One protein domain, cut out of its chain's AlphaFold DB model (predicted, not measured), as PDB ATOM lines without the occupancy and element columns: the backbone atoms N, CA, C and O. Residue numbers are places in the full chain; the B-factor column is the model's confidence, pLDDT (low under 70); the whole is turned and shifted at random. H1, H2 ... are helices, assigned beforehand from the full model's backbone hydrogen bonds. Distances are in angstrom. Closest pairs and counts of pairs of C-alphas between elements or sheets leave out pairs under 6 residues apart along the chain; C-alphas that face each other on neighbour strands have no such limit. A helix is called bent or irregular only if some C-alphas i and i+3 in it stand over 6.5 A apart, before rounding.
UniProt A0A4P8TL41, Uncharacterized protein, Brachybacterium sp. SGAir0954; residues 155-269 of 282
ATOM      1  N   ALA A 155     -38.004 -42.726 -15.786       87.19
ATOM      2  CA  ALA A 155     -37.218 -43.366 -16.849       87.19
ATOM      3  C   ALA A 155     -36.219 -42.426 -17.550       87.19
ATOM      4  O   ALA A 155     -35.674 -42.772 -18.601       87.19
ATOM      5  N   LYS A 156     -36.010 -41.212 -17.029       91.75
ATOM      6  CA  LYS A 156     -35.009 -40.287 -17.559       91.75
ATOM      7  C   LYS A 156     -33.643 -40.656 -16.993       91.75
ATOM      8  O   LYS A 156     -33.526 -40.629 -15.770       91.75
ATOM      9  N   PRO A 157     -32.630 -40.947 -17.830       93.00
ATOM     10  CA  PRO A 157     -31.300 -41.264 -17.331       93.00
ATOM     11  C   PRO A 157     -30.786 -40.166 -16.405       93.00
ATOM     12  O   PRO A 157     -30.809 -38.987 -16.766       93.00
ATOM     13  N   ALA A 158     -30.296 -40.550 -15.230       93.81
ATOM     14  CA  ALA A 158     -29.695 -39.636 -14.268       93.81
ATOM     15  C   ALA A 158     -28.629 -38.731 -14.895       93.81
ATOM     16  O   ALA A 158     -28.673 -37.521 -14.693       93.81
ATOM     17  N   ALA A 159     -27.749 -39.284 -15.735       92.44
ATOM     18  CA  ALA A 159     -26.730 -38.506 -16.433       92.44
ATOM     19  C   ALA A 159     -27.321 -37.405 -17.331       92.44
ATOM     20  O   ALA A 159     -26.809 -36.292 -17.342       92.44
ATOM     21  N   LEU A 160     -28.450 -37.665 -18.000       91.25
ATOM     22  CA  LEU A 160     -29.145 -36.649 -18.794       91.25
ATOM     23  C   LEU A 160     -29.756 -35.556 -17.906       91.25
ATOM     24  O   LEU A 160     -29.681 -34.381 -18.244       91.25
ATOM     25  N   VAL A 161     -30.348 -35.913 -16.763       91.88
ATOM     26  CA  VAL A 161     -30.887 -34.922 -15.809       91.88
ATOM     27  C   VAL A 161     -29.778 -34.057 -15.215       91.88
ATOM     28  O   VAL A 161     -29.937 -32.844 -15.083       91.88
ATOM     29  N   CYS A 162     -28.643 -34.671 -14.886       92.06
ATOM     30  CA  CYS A 162     -27.468 -33.977 -14.382       92.06
ATOM     31  C   CYS A 162     -26.887 -33.026 -15.436       92.06
ATOM     32  O   CYS A 162     -26.696 -31.848 -15.136       92.06
ATOM     33  N   ALA A 163     -26.725 -33.484 -16.682       89.81
ATOM     34  CA  ALA A 163     -26.310 -32.637 -17.795       89.81
ATOM     35  C   ALA A 163     -27.271 -31.462 -18.009       89.81
ATOM     36  O   ALA A 163     -26.833 -30.324 -18.140       89.81
ATOM     37  N   GLU A 164     -28.584 -31.699 -17.963       87.12
ATOM     38  CA  GLU A 164     -29.581 -30.632 -18.078       87.12
ATOM     39  C   GLU A 164     -29.528 -29.603 -16.949       87.12
ATOM     40  O   GLU A 164     -29.886 -28.443 -17.143       87.12
ATOM     41  N   THR A 165     -29.102 -30.027 -15.762       87.50
ATOM     42  CA  THR A 165     -29.043 -29.154 -14.590       87.50
ATOM     43  C   THR A 165     -27.767 -28.312 -14.572       87.50
ATOM     44  O   THR A 165     -27.820 -27.129 -14.228       87.50
ATOM     45  N   PHE A 166     -26.631 -28.911 -14.938       85.62
ATOM     46  CA  PHE A 166     -25.306 -28.300 -14.787       85.62
ATOM     47  C   PHE A 166     -24.702 -27.748 -16.080       85.62
ATOM     48  O   PHE A 166     -23.866 -26.857 -16.000       85.62
ATOM     49  N   THR A 167     -25.107 -28.244 -17.248       81.50
ATOM     50  CA  THR A 167     -24.381 -27.985 -18.505       81.50
ATOM     51  C   THR A 167     -25.296 -27.494 -19.619       81.50
ATOM     52  O   THR A 167     -24.894 -26.645 -20.415       81.50
ATOM     53  N   ALA A 168     -26.535 -27.987 -19.683       76.12
ATOM     54  CA  ALA A 168     -27.442 -27.630 -20.759       76.12
ATOM     55  C   ALA A 168     -27.917 -26.171 -20.663       76.12
ATOM     56  O   ALA A 168     -28.309 -25.700 -19.586       76.12
ATOM     57  N   PRO A 169     -27.999 -25.484 -21.810       71.94
ATOM     58  CA  PRO A 169     -28.645 -24.192 -21.905       71.94
ATOM     59  C   PRO A 169     -30.136 -24.287 -21.648       71.94
ATOM     60  O   PRO A 169     -30.818 -25.217 -22.082       71.94
ATOM     61  N   SER A 170     -30.659 -23.267 -20.982       65.69
ATOM     62  CA  SER A 170     -32.029 -23.275 -20.486       65.69
ATOM     63  C   SER A 170     -33.070 -22.794 -21.513       65.69
ATOM     64  O   SER A 170     -34.247 -22.671 -21.183       65.69
ATOM     65  N   THR A 171     -32.666 -22.614 -22.775       55.88
ATOM     66  CA  THR A 171     -33.430 -22.038 -23.901       55.88
ATOM     67  C   THR A 171     -34.799 -22.669 -24.164       55.88
ATOM     68  O   THR A 171     -35.701 -22.008 -24.664       55.88
ATOM     69  N   LEU A 172     -34.965 -23.956 -23.851       52.44
ATOM     70  CA  LEU A 172     -36.234 -24.693 -24.006       52.44
ATOM     71  C   LEU A 172     -36.889 -25.062 -22.676       52.44
ATOM     72  O   LEU A 172     -37.872 -25.801 -22.633       52.44
ATOM     73  N   SER A 173     -36.313 -24.582 -21.584       60.12
ATOM     74  CA  SER A 173     -36.913 -24.675 -20.268       60.12
ATOM     75  C   SER A 173     -37.739 -23.418 -19.992       60.12
ATOM     76  O   SER A 173     -37.732 -22.458 -20.761       60.12
ATOM     77  N   VAL A 174     -38.400 -23.402 -18.839       53.38
ATOM     78  CA  VAL A 174     -39.028 -22.201 -18.267       53.38
ATOM     79  C   VAL A 174     -38.072 -20.998 -18.155       53.38
ATOM     80  O   VAL A 174     -38.527 -19.874 -18.003       53.38
ATOM     81  N   PHE A 175     -36.757 -21.202 -18.283       50.44
ATOM     82  CA  PHE A 175     -35.731 -20.172 -18.110       50.44
ATOM     83  C   PHE A 175     -35.098 -19.662 -19.411       50.44
ATOM     84  O   PHE A 175     -33.979 -19.163 -19.354       50.44
ATOM     85  N   ALA A 176     -35.802 -19.764 -20.546       55.53
ATOM     86  CA  ALA A 176     -35.337 -19.583 -21.933       55.53
ATOM     87  C   ALA A 176     -34.319 -18.452 -22.254       55.53
ATOM     88  O   ALA A 176     -33.645 -18.520 -23.279       55.53
ATOM     89  N   ASP A 177     -34.145 -17.466 -21.374       50.62
ATOM     90  CA  ASP A 177     -33.241 -16.320 -21.509       50.62
ATOM     91  C   ASP A 177     -31.881 -16.466 -20.787       50.62
ATOM     92  O   ASP A 177     -31.132 -15.489 -20.689       50.62
ATOM     93  N   ARG A 178     -31.551 -17.624 -20.187       53.28
ATOM     94  CA  ARG A 178     -30.371 -17.763 -19.303       53.28
ATOM     95  C   ARG A 178     -29.443 -18.926 -19.653       53.28
ATOM     96  O   ARG A 178     -29.859 -19.952 -20.186       53.28
ATOM     97  N   GLU A 179     -28.166 -18.751 -19.303       60.84
ATOM     98  CA  GLU A 179     -27.069 -19.638 -19.709       60.84
ATOM     99  C   GLU A 179     -27.251 -21.088 -19.244       60.84
ATOM    100  O   GLU A 179     -27.039 -21.972 -20.060       60.84
ATOM    101  N   GLN A 180     -27.659 -21.355 -17.992       74.50
ATOM    102  CA  GLN A 180     -27.793 -22.713 -17.424       74.50
ATOM    103  C   GLN A 180     -28.786 -22.750 -16.240       74.50
ATOM    104  O   GLN A 180     -29.030 -21.727 -15.595       74.50
ATOM    105  N   VAL A 181     -29.316 -23.938 -15.908       79.62
ATOM    106  CA  VAL A 181     -30.318 -24.131 -14.838       79.62
ATOM    107  C   VAL A 181     -29.747 -23.861 -13.440       79.62
ATOM    108  O   VAL A 181     -30.277 -23.006 -12.733       79.62
ATOM    109  N   ALA A 182     -28.668 -24.529 -13.013       80.56
ATOM    110  CA  ALA A 182     -28.136 -24.371 -11.650       80.56
ATOM    111  C   ALA A 182     -27.701 -22.926 -11.297       80.56
ATOM    112  O   ALA A 182     -28.090 -22.428 -10.230       80.56
ATOM    113  N   PRO A 183     -26.985 -22.187 -12.170       80.25
ATOM    114  CA  PRO A 183     -26.715 -20.764 -11.952       80.25
ATOM    115  C   PRO A 183     -27.987 -19.914 -11.844       80.25
ATOM    116  O   PRO A 183     -28.038 -18.975 -11.050       80.25
ATOM    117  N   HIS A 184     -29.041 -20.250 -12.591       81.12
ATOM    118  CA  HIS A 184     -30.310 -19.530 -12.516       81.12
ATOM    119  C   HIS A 184     -31.055 -19.782 -11.199       81.12
ATOM    120  O   HIS A 184     -31.493 -18.835 -10.546       81.12
ATOM    121  N   LEU A 185     -31.122 -21.040 -10.753       86.12
ATOM    122  CA  LEU A 185     -31.666 -21.386  -9.437       86.12
ATOM    123  C   LEU A 185     -30.943 -20.595  -8.333       86.12
ATOM    124  O   LEU A 185     -31.574 -20.024  -7.442       86.12
ATOM    125  N   THR A 186     -29.619 -20.487  -8.453       87.06
ATOM    126  CA  THR A 186     -28.760 -19.711  -7.549       87.06
ATOM    127  C   THR A 186     -29.045 -18.209  -7.619       87.06
ATOM    128  O   THR A 186     -29.013 -17.536  -6.593       87.06
ATOM    129  N   ALA A 187     -29.382 -17.660  -8.786       86.06
ATOM    130  CA  ALA A 187     -29.768 -16.255  -8.914       86.06
ATOM    131  C   ALA A 187     -31.089 -15.928  -8.185       86.06
ATOM    132  O   ALA A 187     -31.251 -14.807  -7.701       86.06
ATOM    133  N   ILE A 188     -32.009 -16.894  -8.076       86.31
ATOM    134  CA  ILE A 188     -33.293 -16.726  -7.378       86.31
ATOM    135  C   ILE A 188     -33.142 -16.949  -5.867       86.31
ATOM    136  O   ILE A 188     -33.518 -16.092  -5.067       86.31
ATOM    137  N   ALA A 189     -32.611 -18.110  -5.471       88.06
ATOM    138  CA  ALA A 189     -32.582 -18.563  -4.078       88.06
ATOM    139  C   ALA A 189     -31.251 -18.277  -3.363       88.06
ATOM    140  O   ALA A 189     -31.180 -18.355  -2.140       88.06
ATOM    141  N   GLY A 190     -30.216 -17.876  -4.099       88.31
ATOM    142  CA  GLY A 190     -28.881 -17.573  -3.580       88.31
ATOM    143  C   GLY A 190     -27.973 -18.784  -3.509       88.31
ATOM    144  O   GLY A 190     -28.428 -19.905  -3.310       88.31
ATOM    145  N   ALA A 191     -26.666 -18.554  -3.629       88.00
ATOM    146  CA  ALA A 191     -25.668 -19.573  -3.298       88.00
ATOM    147  C   ALA A 191     -25.569 -19.739  -1.776       88.00
ATOM    148  O   ALA A 191     -25.533 -20.851  -1.261       88.00
ATOM    149  N   SER A 192     -25.577 -18.613  -1.066       91.12
ATOM    150  CA  SER A 192     -25.545 -18.492   0.391       91.12
ATOM    151  C   SER A 192     -26.889 -17.980   0.932       91.12
ATOM    152  O   SER A 192     -27.705 -17.507   0.135       91.12
ATOM    153  N   PRO A 193     -27.104 -17.984   2.264       94.88
ATOM    154  CA  PRO A 193     -28.346 -17.500   2.850       94.88
ATOM    155  C   PRO A 193     -28.720 -16.083   2.399       94.88
ATOM    156  O   PRO A 193     -27.910 -15.158   2.512       94.88
ATOM    157  N   GLN A 194     -29.948 -15.913   1.907       92.56
ATOM    158  CA  GLN A 194     -30.504 -14.621   1.502       92.56
ATOM    159  C   GLN A 194     -32.034 -14.650   1.438       92.56
ATOM    160  O   GLN A 194     -32.651 -15.710   1.418       92.56
ATOM    161  N   ALA A 195     -32.654 -13.474   1.344       93.94
ATOM    162  CA  ALA A 195     -34.088 -13.381   1.105       93.94
ATOM    163  C   ALA A 195     -34.409 -13.526  -0.392       93.94
ATOM    164  O   ALA A 195     -33.870 -12.785  -1.217       93.94
ATOM    165  N   VAL A 196     -35.343 -14.415  -0.735       92.12
ATOM    166  CA  VAL A 196     -35.885 -14.544  -2.093       92.12
ATOM    167  C   VAL A 196     -36.695 -13.287  -2.444       92.12
ATOM    168  O   VAL A 196     -37.602 -12.900  -1.690       92.12
ATOM    169  N   PRO A 197     -36.422 -12.614  -3.578       89.56
ATOM    170  CA  PRO A 197     -37.176 -11.432  -3.973       89.56
ATOM    171  C   PRO A 197     -38.655 -11.756  -4.206       89.56
ATOM    172  O   PRO A 197     -38.996 -12.611  -5.015       89.56
ATOM    173  N   LYS A 198     -39.570 -10.997  -3.589       88.81
ATOM    174  CA  LYS A 198     -41.023 -11.144  -3.835       88.81
ATOM    175  C   LYS A 198     -41.422 -10.933  -5.295       88.81
ATOM    176  O   LYS A 198     -42.456 -11.431  -5.723       88.81
ATOM    177  N   SER A 199     -40.638 -10.148  -6.031       88.50
ATOM    178  CA  SER A 199     -40.836  -9.929  -7.464       88.50
ATOM    179  C   SER A 199     -40.539 -11.171  -8.302       88.50
ATOM    180  O   SER A 199     -41.023 -11.219  -9.421       88.50
ATOM    181  N   ALA A 200     -39.803 -12.150  -7.761       86.81
ATOM    182  CA  ALA A 200     -39.425 -13.387  -8.441       86.81
ATOM    183  C   ALA A 200     -40.452 -14.525  -8.247       86.81
ATOM    184  O   ALA A 200     -40.118 -15.699  -8.357       86.81
ATOM    185  N   ALA A 201     -41.695 -14.214  -7.855       89.25
ATOM    186  CA  ALA A 201     -42.683 -15.231  -7.483       89.25
ATOM    187  C   ALA A 201     -43.024 -16.197  -8.633       89.25
ATOM    188  O   ALA A 201     -43.300 -17.369  -8.377       89.25
ATOM    189  N   THR A 202     -43.003 -15.711  -9.876       89.12
ATOM    190  CA  THR A 202     -43.231 -16.539 -11.067       89.12
ATOM    191  C   THR A 202     -42.057 -17.489 -11.278       89.12
ATOM    192  O   THR A 202     -42.255 -18.696 -11.357       89.12
ATOM    193  N   GLU A 203     -40.838 -16.960 -11.246       87.50
ATOM    194  CA  GLU A 203     -39.594 -17.701 -11.442       87.50
ATOM    195  C   GLU A 203     -39.397 -18.765 -10.351       87.50
ATOM    196  O   GLU A 203     -38.949 -19.877 -10.619       87.50
ATOM    197  N   VAL A 204     -39.798 -18.462  -9.113       91.38
ATOM    198  CA  VAL A 204     -39.822 -19.424  -8.001       91.38
ATOM    199  C   VAL A 204     -40.795 -20.576  -8.277       91.38
ATOM    200  O   VAL A 204     -40.458 -21.735  -8.023       91.38
ATOM    201  N   ALA A 205     -41.998 -20.280  -8.777       91.69
ATOM    202  CA  ALA A 205     -42.986 -21.306  -9.110       91.69
ATOM    203  C   ALA A 205     -42.487 -22.203 -10.250       91.69
ATOM    204  O   ALA A 205     -42.515 -23.426 -10.132       91.69
ATOM    205  N   GLU A 206     -41.947 -21.596 -11.304       88.75
ATOM    206  CA  GLU A 206     -41.382 -22.285 -12.464       88.75
ATOM    207  C   GLU A 206     -40.186 -23.171 -12.093       88.75
ATOM    208  O   GLU A 206     -40.121 -24.329 -12.509       88.75
ATOM    209  N   ALA A 207     -39.280 -22.680 -11.243       89.62
ATOM    210  CA  ALA A 207     -38.178 -23.471 -10.700       89.62
ATOM    211  C   ALA A 207     -38.668 -24.667  -9.878       89.62
ATOM    212  O   ALA A 207     -38.188 -25.790 -10.054       89.62
ATOM    213  N   SER A 208     -39.655 -24.445  -9.005       92.69
ATOM    214  CA  SER A 208     -40.258 -25.516  -8.214       92.69
ATOM    215  C   SER A 208     -40.912 -26.580  -9.103       92.69
ATOM    216  O   SER A 208     -40.759 -27.780  -8.844       92.69
ATOM    217  N   ASP A 209     -41.617 -26.172 -10.158       90.88
ATOM    218  CA  ASP A 209     -42.278 -27.079 -11.097       90.88
ATOM    219  C   ASP A 209     -41.266 -27.869 -11.936       90.88
ATOM    220  O   ASP A 209     -41.399 -29.092 -12.049       90.88
ATOM    221  N   LEU A 210     -40.204 -27.224 -12.435       88.81
ATOM    222  CA  LEU A 210     -39.117 -27.894 -13.157       88.81
ATOM    223  C   LEU A 210     -38.444 -28.968 -12.293       88.81
ATOM    224  O   LEU A 210     -38.350 -30.126 -12.705       88.81
ATOM    225  N   LEU A 211     -38.019 -28.611 -11.077       92.31
ATOM    226  CA  LEU A 211     -37.355 -29.537 -10.152       92.31
ATOM    227  C   LEU A 211     -38.291 -30.680  -9.730       92.31
ATOM    228  O   LEU A 211     -37.869 -31.824  -9.534       92.31
ATOM    229  N   THR A 212     -39.595 -30.409  -9.636       93.19
ATOM    230  CA  THR A 212     -40.610 -31.448  -9.420       93.19
ATOM    231  C   THR A 212     -40.693 -32.401 -10.607       93.19
ATOM    232  O   THR A 212     -40.650 -33.615 -10.412       93.19
ATOM    233  N   ALA A 213     -40.778 -31.877 -11.829       89.62
ATOM    234  CA  ALA A 213     -40.844 -32.692 -13.034       89.62
ATOM    235  C   ALA A 213     -39.590 -33.567 -13.188       89.62
ATOM    236  O   ALA A 213     -39.714 -34.775 -13.394       89.62
ATOM    237  N   GLN A 214     -38.395 -32.996 -13.007       91.19
ATOM    238  CA  GLN A 214     -37.133 -33.735 -13.091       91.19
ATOM    239  C   GLN A 214     -37.005 -34.796 -11.989       91.19
ATOM    240  O   GLN A 214     -36.677 -35.942 -12.289       91.19
ATOM    241  N   SER A 215     -37.340 -34.473 -10.732       93.88
ATOM    242  CA  SER A 215     -37.261 -35.442  -9.622       93.88
ATOM    243  C   SER A 215     -38.254 -36.606  -9.733       93.88
ATOM    244  O   SER A 215     -38.015 -37.663  -9.151       93.88
ATOM    245  N   VAL A 216     -39.362 -36.436 -10.463       93.38
ATOM    246  CA  VAL A 216     -40.312 -37.517 -10.790       93.38
ATOM    247  C   VAL A 216     -39.867 -38.305 -12.025       93.38
ATOM    248  O   VAL A 216     -40.167 -39.493 -12.141       93.38
ATOM    249  N   ALA A 217     -39.195 -37.653 -12.971       91.31
ATOM    250  CA  ALA A 217     -38.780 -38.250 -14.232       91.31
ATOM    251  C   ALA A 217     -37.500 -39.088 -14.121       91.31
ATOM    252  O   ALA A 217     -37.380 -40.063 -14.856       91.31
ATOM    253  N   VAL A 218     -36.562 -38.712 -13.249       94.94
ATOM    254  CA  VAL A 218     -35.239 -39.347 -13.153       94.94
ATOM    255  C   VAL A 218     -35.311 -40.801 -12.671       94.94
ATOM    256  O   VAL A 218     -36.127 -41.142 -11.815       94.94
ATOM    257  N   ASP A 219     -34.470 -41.662 -13.242       94.44
ATOM    258  CA  ASP A 219     -34.406 -43.097 -12.942       94.44
ATOM    259  C   ASP A 219     -33.560 -43.442 -11.701       94.44
ATOM    260  O   ASP A 219     -33.715 -44.524 -11.127       94.44
ATOM    261  N   ASP A 220     -32.714 -42.515 -11.246       96.44
ATOM    262  CA  ASP A 220     -31.890 -42.673 -10.048       96.44
ATOM    263  C   ASP A 220     -32.539 -42.034  -8.800       96.44
ATOM    264  O   ASP A 220     -32.807 -40.826  -8.764       96.44
ATOM    265  N   PRO A 221     -32.777 -42.810  -7.725       96.06
ATOM    266  CA  PRO A 221     -33.452 -42.315  -6.531       96.06
ATOM    267  C   PRO A 221     -32.612 -41.337  -5.698       96.06
ATOM    268  O   PRO A 221     -33.201 -40.542  -4.959       96.06
ATOM    269  N   ALA A 222     -31.279 -41.389  -5.776       97.38
ATOM    270  CA  ALA A 222     -30.401 -40.456  -5.077       97.38
ATOM    271  C   ALA A 222     -30.410 -39.092  -5.776       97.38
ATOM    272  O   ALA A 222     -30.611 -38.079  -5.109       97.38
ATOM    273  N   VAL A 223     -30.327 -39.068  -7.111       97.25
ATOM    274  CA  VAL A 223     -30.503 -37.837  -7.901       97.25
ATOM    275  C   VAL A 223     -31.909 -37.264  -7.695       97.25
ATOM    276  O   VAL A 223     -32.060 -36.072  -7.433       97.25
ATOM    277  N   ALA A 224     -32.948 -38.109  -7.688       96.94
ATOM    278  CA  ALA A 224     -34.316 -37.680  -7.386       96.94
ATOM    279  C   ALA A 224     -34.449 -37.032  -5.999       96.94
ATOM    280  O   ALA A 224     -35.235 -36.102  -5.821       96.94
ATOM    281  N   ALA A 225     -33.743 -37.562  -4.995       97.75
ATOM    282  CA  ALA A 225     -33.752 -37.017  -3.643       97.75
ATOM    283  C   ALA A 225     -33.016 -35.679  -3.572       97.75
ATOM    284  O   ALA A 225     -33.588 -34.720  -3.061       97.75
ATOM    285  N   ALA A 226     -31.824 -35.583  -4.158       97.38
ATOM    286  CA  ALA A 226     -31.058 -34.344  -4.175       97.38
ATOM    287  C   ALA A 226     -31.791 -33.210  -4.918       97.38
ATOM    288  O   ALA A 226     -31.845 -32.087  -4.430       97.38
ATOM    289  N   LEU A 227     -32.471 -33.503  -6.035       96.62
ATOM    290  CA  LEU A 227     -33.325 -32.521  -6.722       96.62
ATOM    291  C   LEU A 227     -34.466 -31.998  -5.837       96.62
ATOM    292  O   LEU A 227     -34.853 -30.836  -5.950       96.62
ATOM    293  N   ARG A 228     -35.016 -32.837  -4.946       97.56
ATOM    294  CA  ARG A 228     -36.033 -32.397  -3.979       97.56
ATOM    295  C   ARG A 228     -35.443 -31.479  -2.913       97.56
ATOM    296  O   ARG A 228     -36.129 -30.536  -2.543       97.56
ATOM    297  N   GLU A 229     -34.203 -31.708  -2.487       97.25
ATOM    298  CA  GLU A 229     -33.502 -30.809  -1.561       97.25
ATOM    299  C   GLU A 229     -33.182 -29.456  -2.214       97.25
ATOM    300  O   GLU A 229     -33.458 -28.411  -1.630       97.25
ATOM    301  N   VAL A 230     -32.721 -29.449  -3.473       96.31
ATOM    302  CA  VAL A 230     -32.531 -28.211  -4.261       96.31
ATOM    303  C   VAL A 230     -33.842 -27.432  -4.405       96.31
ATOM    304  O   VAL A 230     -33.844 -26.204  -4.460       96.31
ATOM    305  N   ARG A 231     -34.979 -28.132  -4.441       96.19
ATOM    306  CA  ARG A 231     -36.307 -27.521  -4.551       96.19
ATOM    307  C   ARG A 231     -36.771 -26.846  -3.260       96.19
ATOM    308  O   ARG A 231     -37.562 -25.909  -3.347       96.19
ATOM    309  N   THR A 232     -36.319 -27.296  -2.089       96.94
ATOM    310  CA  THR A 232     -36.843 -26.869  -0.779       96.94
ATOM    311  C   THR A 232     -36.943 -25.342  -0.627       96.94
ATOM    312  O   THR A 232     -38.054 -24.872  -0.367       96.94
ATOM    313  N   PRO A 233     -35.899 -24.534  -0.923       95.06
ATOM    314  CA  PRO A 233     -35.976 -23.077  -0.764       95.06
ATOM    315  C   PRO A 233     -37.058 -22.409  -1.627       95.06
ATOM    316  O   PRO A 233     -37.646 -21.400  -1.239       95.06
ATOM    317  N   PHE A 234     -37.364 -22.979  -2.794       95.50
ATOM    318  CA  PHE A 234     -38.438 -22.487  -3.654       95.50
ATOM    319  C   PHE A 234     -39.817 -22.833  -3.082       95.50
ATOM    320  O   PHE A 234     -40.733 -22.014  -3.132       95.50
ATOM    321  N   GLN A 235     -39.975 -24.025  -2.498       96.69
ATOM    322  CA  GLN A 235     -41.239 -24.433  -1.872       96.69
ATOM    323  C   GLN A 235     -41.554 -23.608  -0.626       96.69
ATOM    324  O   GLN A 235     -42.723 -23.289  -0.395       96.69
ATOM    325  N   ASP A 236     -40.529 -23.261   0.146       96.50
ATOM    326  CA  ASP A 236     -40.644 -22.401   1.321       96.50
ATOM    327  C   ASP A 236     -41.067 -20.984   0.903       96.50
ATOM    328  O   ASP A 236     -42.061 -20.452   1.415       96.50
ATOM    329  N   ALA A 237     -40.440 -20.435  -0.146       95.25
ATOM    330  CA  ALA A 237     -40.808 -19.136  -0.707       95.25
ATOM    331  C   ALA A 237     -42.261 -19.091  -1.209       95.25
ATOM    332  O   ALA A 237     -42.977 -18.121  -0.938       95.25
ATOM    333  N   LEU A 238     -42.746 -20.155  -1.864       95.88
ATOM    334  CA  LEU A 238     -44.155 -20.283  -2.272       95.88
ATOM    335  C   LEU A 238     -45.122 -20.355  -1.080       95.88
ATOM    336  O   LEU A 238     -46.282 -19.954  -1.199       95.88
ATOM    337  N   GLN A 239     -44.661 -20.845   0.073       96.25
ATOM    338  CA  GLN A 239     -45.426 -20.886   1.324       96.25
ATOM    339  C   GLN A 239     -45.332 -19.578   2.127       96.25
ATOM    340  O   GLN A 239     -46.009 -19.427   3.147       96.25
ATOM    341  N   GLY A 240     -44.561 -18.605   1.635       94.62
ATOM    342  CA  GLY A 240     -44.395 -17.283   2.229       94.62
ATOM    343  C   GLY A 240     -43.173 -17.143   3.134       94.62
ATOM    344  O   GLY A 240     -42.985 -16.058   3.690       94.62
ATOM    345  N   ASP A 241     -42.354 -18.188   3.264       96.38
ATOM    346  CA  ASP A 241     -41.052 -18.118   3.922       96.38
ATOM    347  C   ASP A 241     -39.973 -17.774   2.890       96.38
ATOM    348  O   ASP A 241     -39.542 -18.603   2.098       96.38
ATOM    349  N   LEU A 242     -39.585 -16.501   2.852       95.44
ATOM    350  CA  LEU A 242     -38.640 -16.000   1.856       95.44
ATOM    351  C   LEU A 242     -37.182 -16.162   2.292       95.44
ATOM    352  O   LEU A 242     -36.299 -15.801   1.517       95.44
ATOM    353  N   ASP A 243     -36.922 -16.647   3.505       95.88
ATOM    354  CA  ASP A 243     -35.570 -16.772   4.035       95.88
ATOM    355  C   ASP A 243     -34.920 -18.055   3.491       95.88
ATOM    356  O   ASP A 243     -35.016 -19.135   4.071       95.88
ATOM    357  N   SER A 244     -34.237 -17.936   2.352       94.00
ATOM    358  CA  SER A 244     -33.524 -19.056   1.740       94.00
ATOM    359  C   SER A 244     -32.213 -19.335   2.487       94.00
ATOM    360  O   SER A 244     -31.432 -18.404   2.716       94.00
ATOM    361  N   PRO A 245     -31.897 -20.606   2.805       93.38
ATOM    362  CA  PRO A 245     -30.582 -21.003   3.310       93.38
ATOM    363  C   PRO A 245     -29.486 -20.976   2.226       93.38
ATOM    364  O   PRO A 245     -28.307 -21.115   2.547       93.38
ATOM    365  N   GLY A 246     -29.856 -20.760   0.961       92.44
ATOM    366  CA  GLY A 246     -28.970 -20.857  -0.195       92.44
ATOM    367  C   GLY A 246     -28.907 -22.269  -0.783       92.44
ATOM    368  O   GLY A 246     -29.383 -23.239  -0.195       92.44
ATOM    369  N   LEU A 247     -28.328 -22.372  -1.979       93.62
ATOM    370  CA  LEU A 247     -28.261 -23.597  -2.778       93.62
ATOM    371  C   LEU A 247     -26.876 -24.247  -2.824       93.62
ATOM    372  O   LEU A 247     -26.746 -25.293  -3.451       93.62
ATOM    373  N   HIS A 248     -25.858 -23.687  -2.163       91.81
ATOM    374  CA  HIS A 248     -24.509 -24.262  -2.172       91.81
ATOM    375  C   HIS A 248     -24.490 -25.728  -1.713       91.81
ATOM    376  O   HIS A 248     -24.026 -26.594  -2.458       91.81
ATOM    377  N   ASP A 249     -25.035 -26.020  -0.528       92.62
ATOM    378  CA  ASP A 249     -25.063 -27.387   0.003       92.62
ATOM    379  C   ASP A 249     -25.979 -28.304  -0.839       92.62
ATOM    380  O   ASP A 249     -25.491 -29.339  -1.297       92.62
ATOM    381  N   PRO A 250     -27.241 -27.930  -1.167       94.31
ATOM    382  CA  PRO A 250     -28.096 -28.757  -2.026       94.31
ATOM    383  C   PRO A 250     -27.505 -29.071  -3.407       94.31
ATOM    384  O   PRO A 250     -27.620 -30.200  -3.884       94.31
ATOM    385  N   LEU A 251     -26.855 -28.102  -4.065       92.50
ATOM    386  CA  LEU A 251     -26.216 -28.323  -5.369       92.50
ATOM    387  C   LEU A 251     -24.945 -29.167  -5.249       92.50
ATOM    388  O   LEU A 251     -24.659 -29.953  -6.151       92.50
ATOM    389  N   THR A 252     -24.214 -29.061  -4.138       92.88
ATOM    390  CA  THR A 252     -23.067 -29.934  -3.848       92.88
ATOM    391  C   THR A 252     -23.517 -31.382  -3.649       92.88
ATOM    392  O   THR A 252     -22.914 -32.303  -4.203       92.88
ATOM    393  N   GLU A 253     -24.605 -31.603  -2.907       94.62
ATOM    394  CA  GLU A 253     -25.192 -32.935  -2.720       94.62
ATOM    395  C   GLU A 253     -25.741 -33.512  -4.031       94.62
ATOM    396  O   GLU A 253     -25.513 -34.690  -4.327       94.62
ATOM    397  N   LEU A 254     -26.395 -32.685  -4.855       95.25
ATOM    398  CA  LEU A 254     -26.815 -33.078  -6.200       95.25
ATOM    399  C   LEU A 254     -25.617 -33.448  -7.074       95.25
ATOM    400  O   LEU A 254     -25.653 -34.483  -7.735       95.25
ATOM    401  N   GLY A 255     -24.544 -32.656  -7.036       93.44
ATOM    402  CA  GLY A 255     -23.311 -32.950  -7.756       93.44
ATOM    403  C   GLY A 255     -22.730 -34.310  -7.361       93.44
ATOM    404  O   GLY A 255     -22.448 -35.146  -8.216       93.44
ATOM    405  N   ALA A 256     -22.653 -34.600  -6.060       95.06
ATOM    406  CA  ALA A 256     -22.190 -35.896  -5.569       95.06
ATOM    407  C   ALA A 256     -23.085 -37.067  -6.028       95.06
ATOM    408  O   ALA A 256     -22.571 -38.128  -6.393       95.06
ATOM    409  N   ALA A 257     -24.410 -36.882  -6.042       96.44
ATOM    410  CA  ALA A 257     -25.347 -37.878  -6.561       96.44
ATOM    411  C   ALA A 257     -25.159 -38.106  -8.072       96.44
ATOM    412  O   ALA A 257     -25.137 -39.250  -8.523       96.44
ATOM    413  N   CYS A 258     -24.945 -37.037  -8.838       94.50
ATOM    414  CA  CYS A 258     -24.658 -37.094 -10.268       94.50
ATOM    415  C   CYS A 258     -23.350 -37.837 -10.574       94.50
ATOM    416  O   CYS A 258     -23.341 -38.738 -11.414       94.50
ATOM    417  N   THR A 259     -22.276 -37.558  -9.830       94.06
ATOM    418  CA  THR A 259     -21.011 -38.302  -9.945       94.06
ATOM    419  C   THR A 259     -21.188 -39.782  -9.617       94.06
ATOM    420  O   THR A 259     -20.663 -40.640 -10.325       94.06
ATOM    421  N   ALA A 260     -21.966 -40.113  -8.582       94.06
ATOM    422  CA  ALA A 260     -22.281 -41.503  -8.256       94.06
ATOM    423  C   ALA A 260     -23.106 -42.200  -9.357       94.06
ATOM    424  O   ALA A 260     -22.947 -43.404  -9.565       94.06
ATOM    425  N   ALA A 261     -23.935 -41.444 -10.081       91.00
ATOM    426  CA  ALA A 261     -24.712 -41.902 -11.228       91.00
ATOM    427  C   ALA A 261     -23.918 -41.929 -12.553       91.00
ATOM    428  O   ALA A 261     -24.466 -42.306 -13.588       91.00
ATOM    429  N   GLY A 262     -22.626 -41.580 -12.527       89.62
ATOM    430  CA  GLY A 262     -21.725 -41.670 -13.679       89.62
ATOM    431  C   GLY A 262     -21.653 -40.419 -14.554       89.62
ATOM    432  O   GLY A 262     -21.114 -40.508 -15.653       89.62
ATOM    433  N   TYR A 263     -22.167 -39.281 -14.084       90.06
ATOM    434  CA  TYR A 263     -22.027 -37.982 -14.743       90.06
ATOM    435  C   TYR A 263     -20.863 -37.189 -14.139       90.06
ATOM    436  O   TYR A 263     -20.807 -37.021 -12.917       90.06
ATOM    437  N   ASP A 264     -19.938 -36.704 -14.966       88.06
ATOM    438  CA  ASP A 264     -18.839 -35.861 -14.488       88.06
ATOM    439  C   ASP A 264     -19.343 -34.427 -14.329       88.06
ATOM    440  O   ASP A 264     -19.604 -33.726 -15.300       88.06
ATOM    441  N   VAL A 265     -19.557 -34.008 -13.084       82.75
ATOM    442  CA  VAL A 265     -20.125 -32.692 -12.796       82.75
ATOM    443  C   VAL A 265     -19.027 -31.648 -12.991       82.75
ATOM    444  O   VAL A 265     -18.033 -31.690 -12.258       82.75
ATOM    445  N   PRO A 266     -19.191 -30.690 -13.923       75.12
ATOM    446  CA  PRO A 266     -18.286 -29.550 -14.009       75.12
ATOM    447  C   PRO A 266     -18.296 -28.818 -12.668       75.12
ATOM    448  O   PRO A 266     -19.365 -28.685 -12.080       75.12
ATOM    449  N   ASP A 267     -17.145 -28.338 -12.186       63.81
ATOM    450  CA  ASP A 267     -17.081 -27.594 -10.920       63.81
ATOM    451  C   ASP A 267     -18.095 -26.428 -10.949       63.81
ATOM    452  O   ASP A 267     -17.876 -25.442 -11.665       63.81
ATOM    453  N   PRO A 268     -19.219 -26.527 -10.207       50.88
ATOM    454  CA  PRO A 268     -20.355 -25.626 -10.378       50.88
ATOM    455  C   PRO A 268     -20.068 -24.218  -9.834       50.88
ATOM    456  O   PRO A 268     -20.895 -23.319  -9.979       50.88
ATOM    457  N   LEU A 269     -18.910 -24.016  -9.192       47.97
ATOM    458  CA  LEU A 269     -18.534 -22.787  -8.496       47.97
ATOM    459  C   LEU A 269     -17.199 -22.204  -8.959       47.97
ATOM    460  O   LEU A 269     -16.779 -21.182  -8.421       47.97
TER     461      LEU A 269
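Overview. This is residues 155 to 269 of the 282 residues of an uncharacterized protein of Brachybacterium sp. SGAir0954 (UniProt A0A4P8TL41). Three helices, H3, H4 and H5, lie side by side in up-and-down order with H4 in the middle, and the two short helices H1 and H2 cover the side between H3 and H5. H1 and H2 meet near their ends at a corner, where the end of H1 comes close to the beginning of H2. The printed part has 115 residues with five named helices, in the order H1, H2, H3, H4, H5, and no named strand; the class is all helix, with 69 residues in the helices. It is compact, with a radius of gyration of the C-alphas of 12.9 A, and the C-alphas span 37 by 26 by 26 A.

Along the chain. H3, the longest helix, holds residues 198 to 217 and measures 29.1 A, from C-alpha 198 at (-41.023, -11.144, -3.835). H4 holds residues 221 to 238 and measures 24.9 A. H5 holds residues 248 to 260, 18.4 A long, and ends at C-alpha 260 at (-22.281, -41.503, -8.256). H1 holds residues 158 to 166, beginning at C-alpha 158 at (-29.695, -39.636, -14.268), and H2 residues 181 to 189. H3 has a kink of 26 degrees near residue 205 and H4 one of 39 degrees near residue 231. Both are irregular: C-alphas 199 and 202 are 7.9 A apart, and C-alphas 230 and 233 are 7.1 A apart.

Arrangement. H3 and H4 form a helical hairpin and touch at a shallow tilt of 20 degrees, opposite ways; their closest C-alphas, of Ser 215 and Ala 224, are 4.3 A apart. H4, with residues 222 to 230 alone, touches H5 in a second helical hairpin at 19 degrees, a shallow tilt, opposite ways; the closest C-alphas, of Ala 226 and Leu 254, are 4.9 A apart. H3 and H5 are apart. H2 and H3 are a helical hairpin at a steep tilt of 41 degrees, and H3 touches H2 with residues 200 to 207 alone; the closest C-alphas, of Leu 185 and Ala 207, are 7.0 A apart. H5 touches H1 with residues 255 to 258 alone; the closest C-alphas, of Cys 162 and Cys 258, are 5.9 A apart. H1 and H2 touch at a steep tilt of 56 degrees, with the C-alphas of Thr 165 and Val 181 closest at 5.2 A. Every O i to N i+4 pair is within hydrogen-bond range in H1, H2 and H5, against 14 of 16 in H3 and 12 of 14 in H4.

Size, cuts and confidence. The C-alphas farthest apart, of Ser 199 and Gly 262, are 37.6 A apart. The printed part has no cut. The link from H1 to H2, residues 167 to 180, is long, and that from H3 to H4 is tight. Residues 194 to 195 and 243 to 244 form a short antiparallel pairing. Mean pLDDT of the printed part is 87.1; residues 170 to 179 and 267 to 269 are under 70.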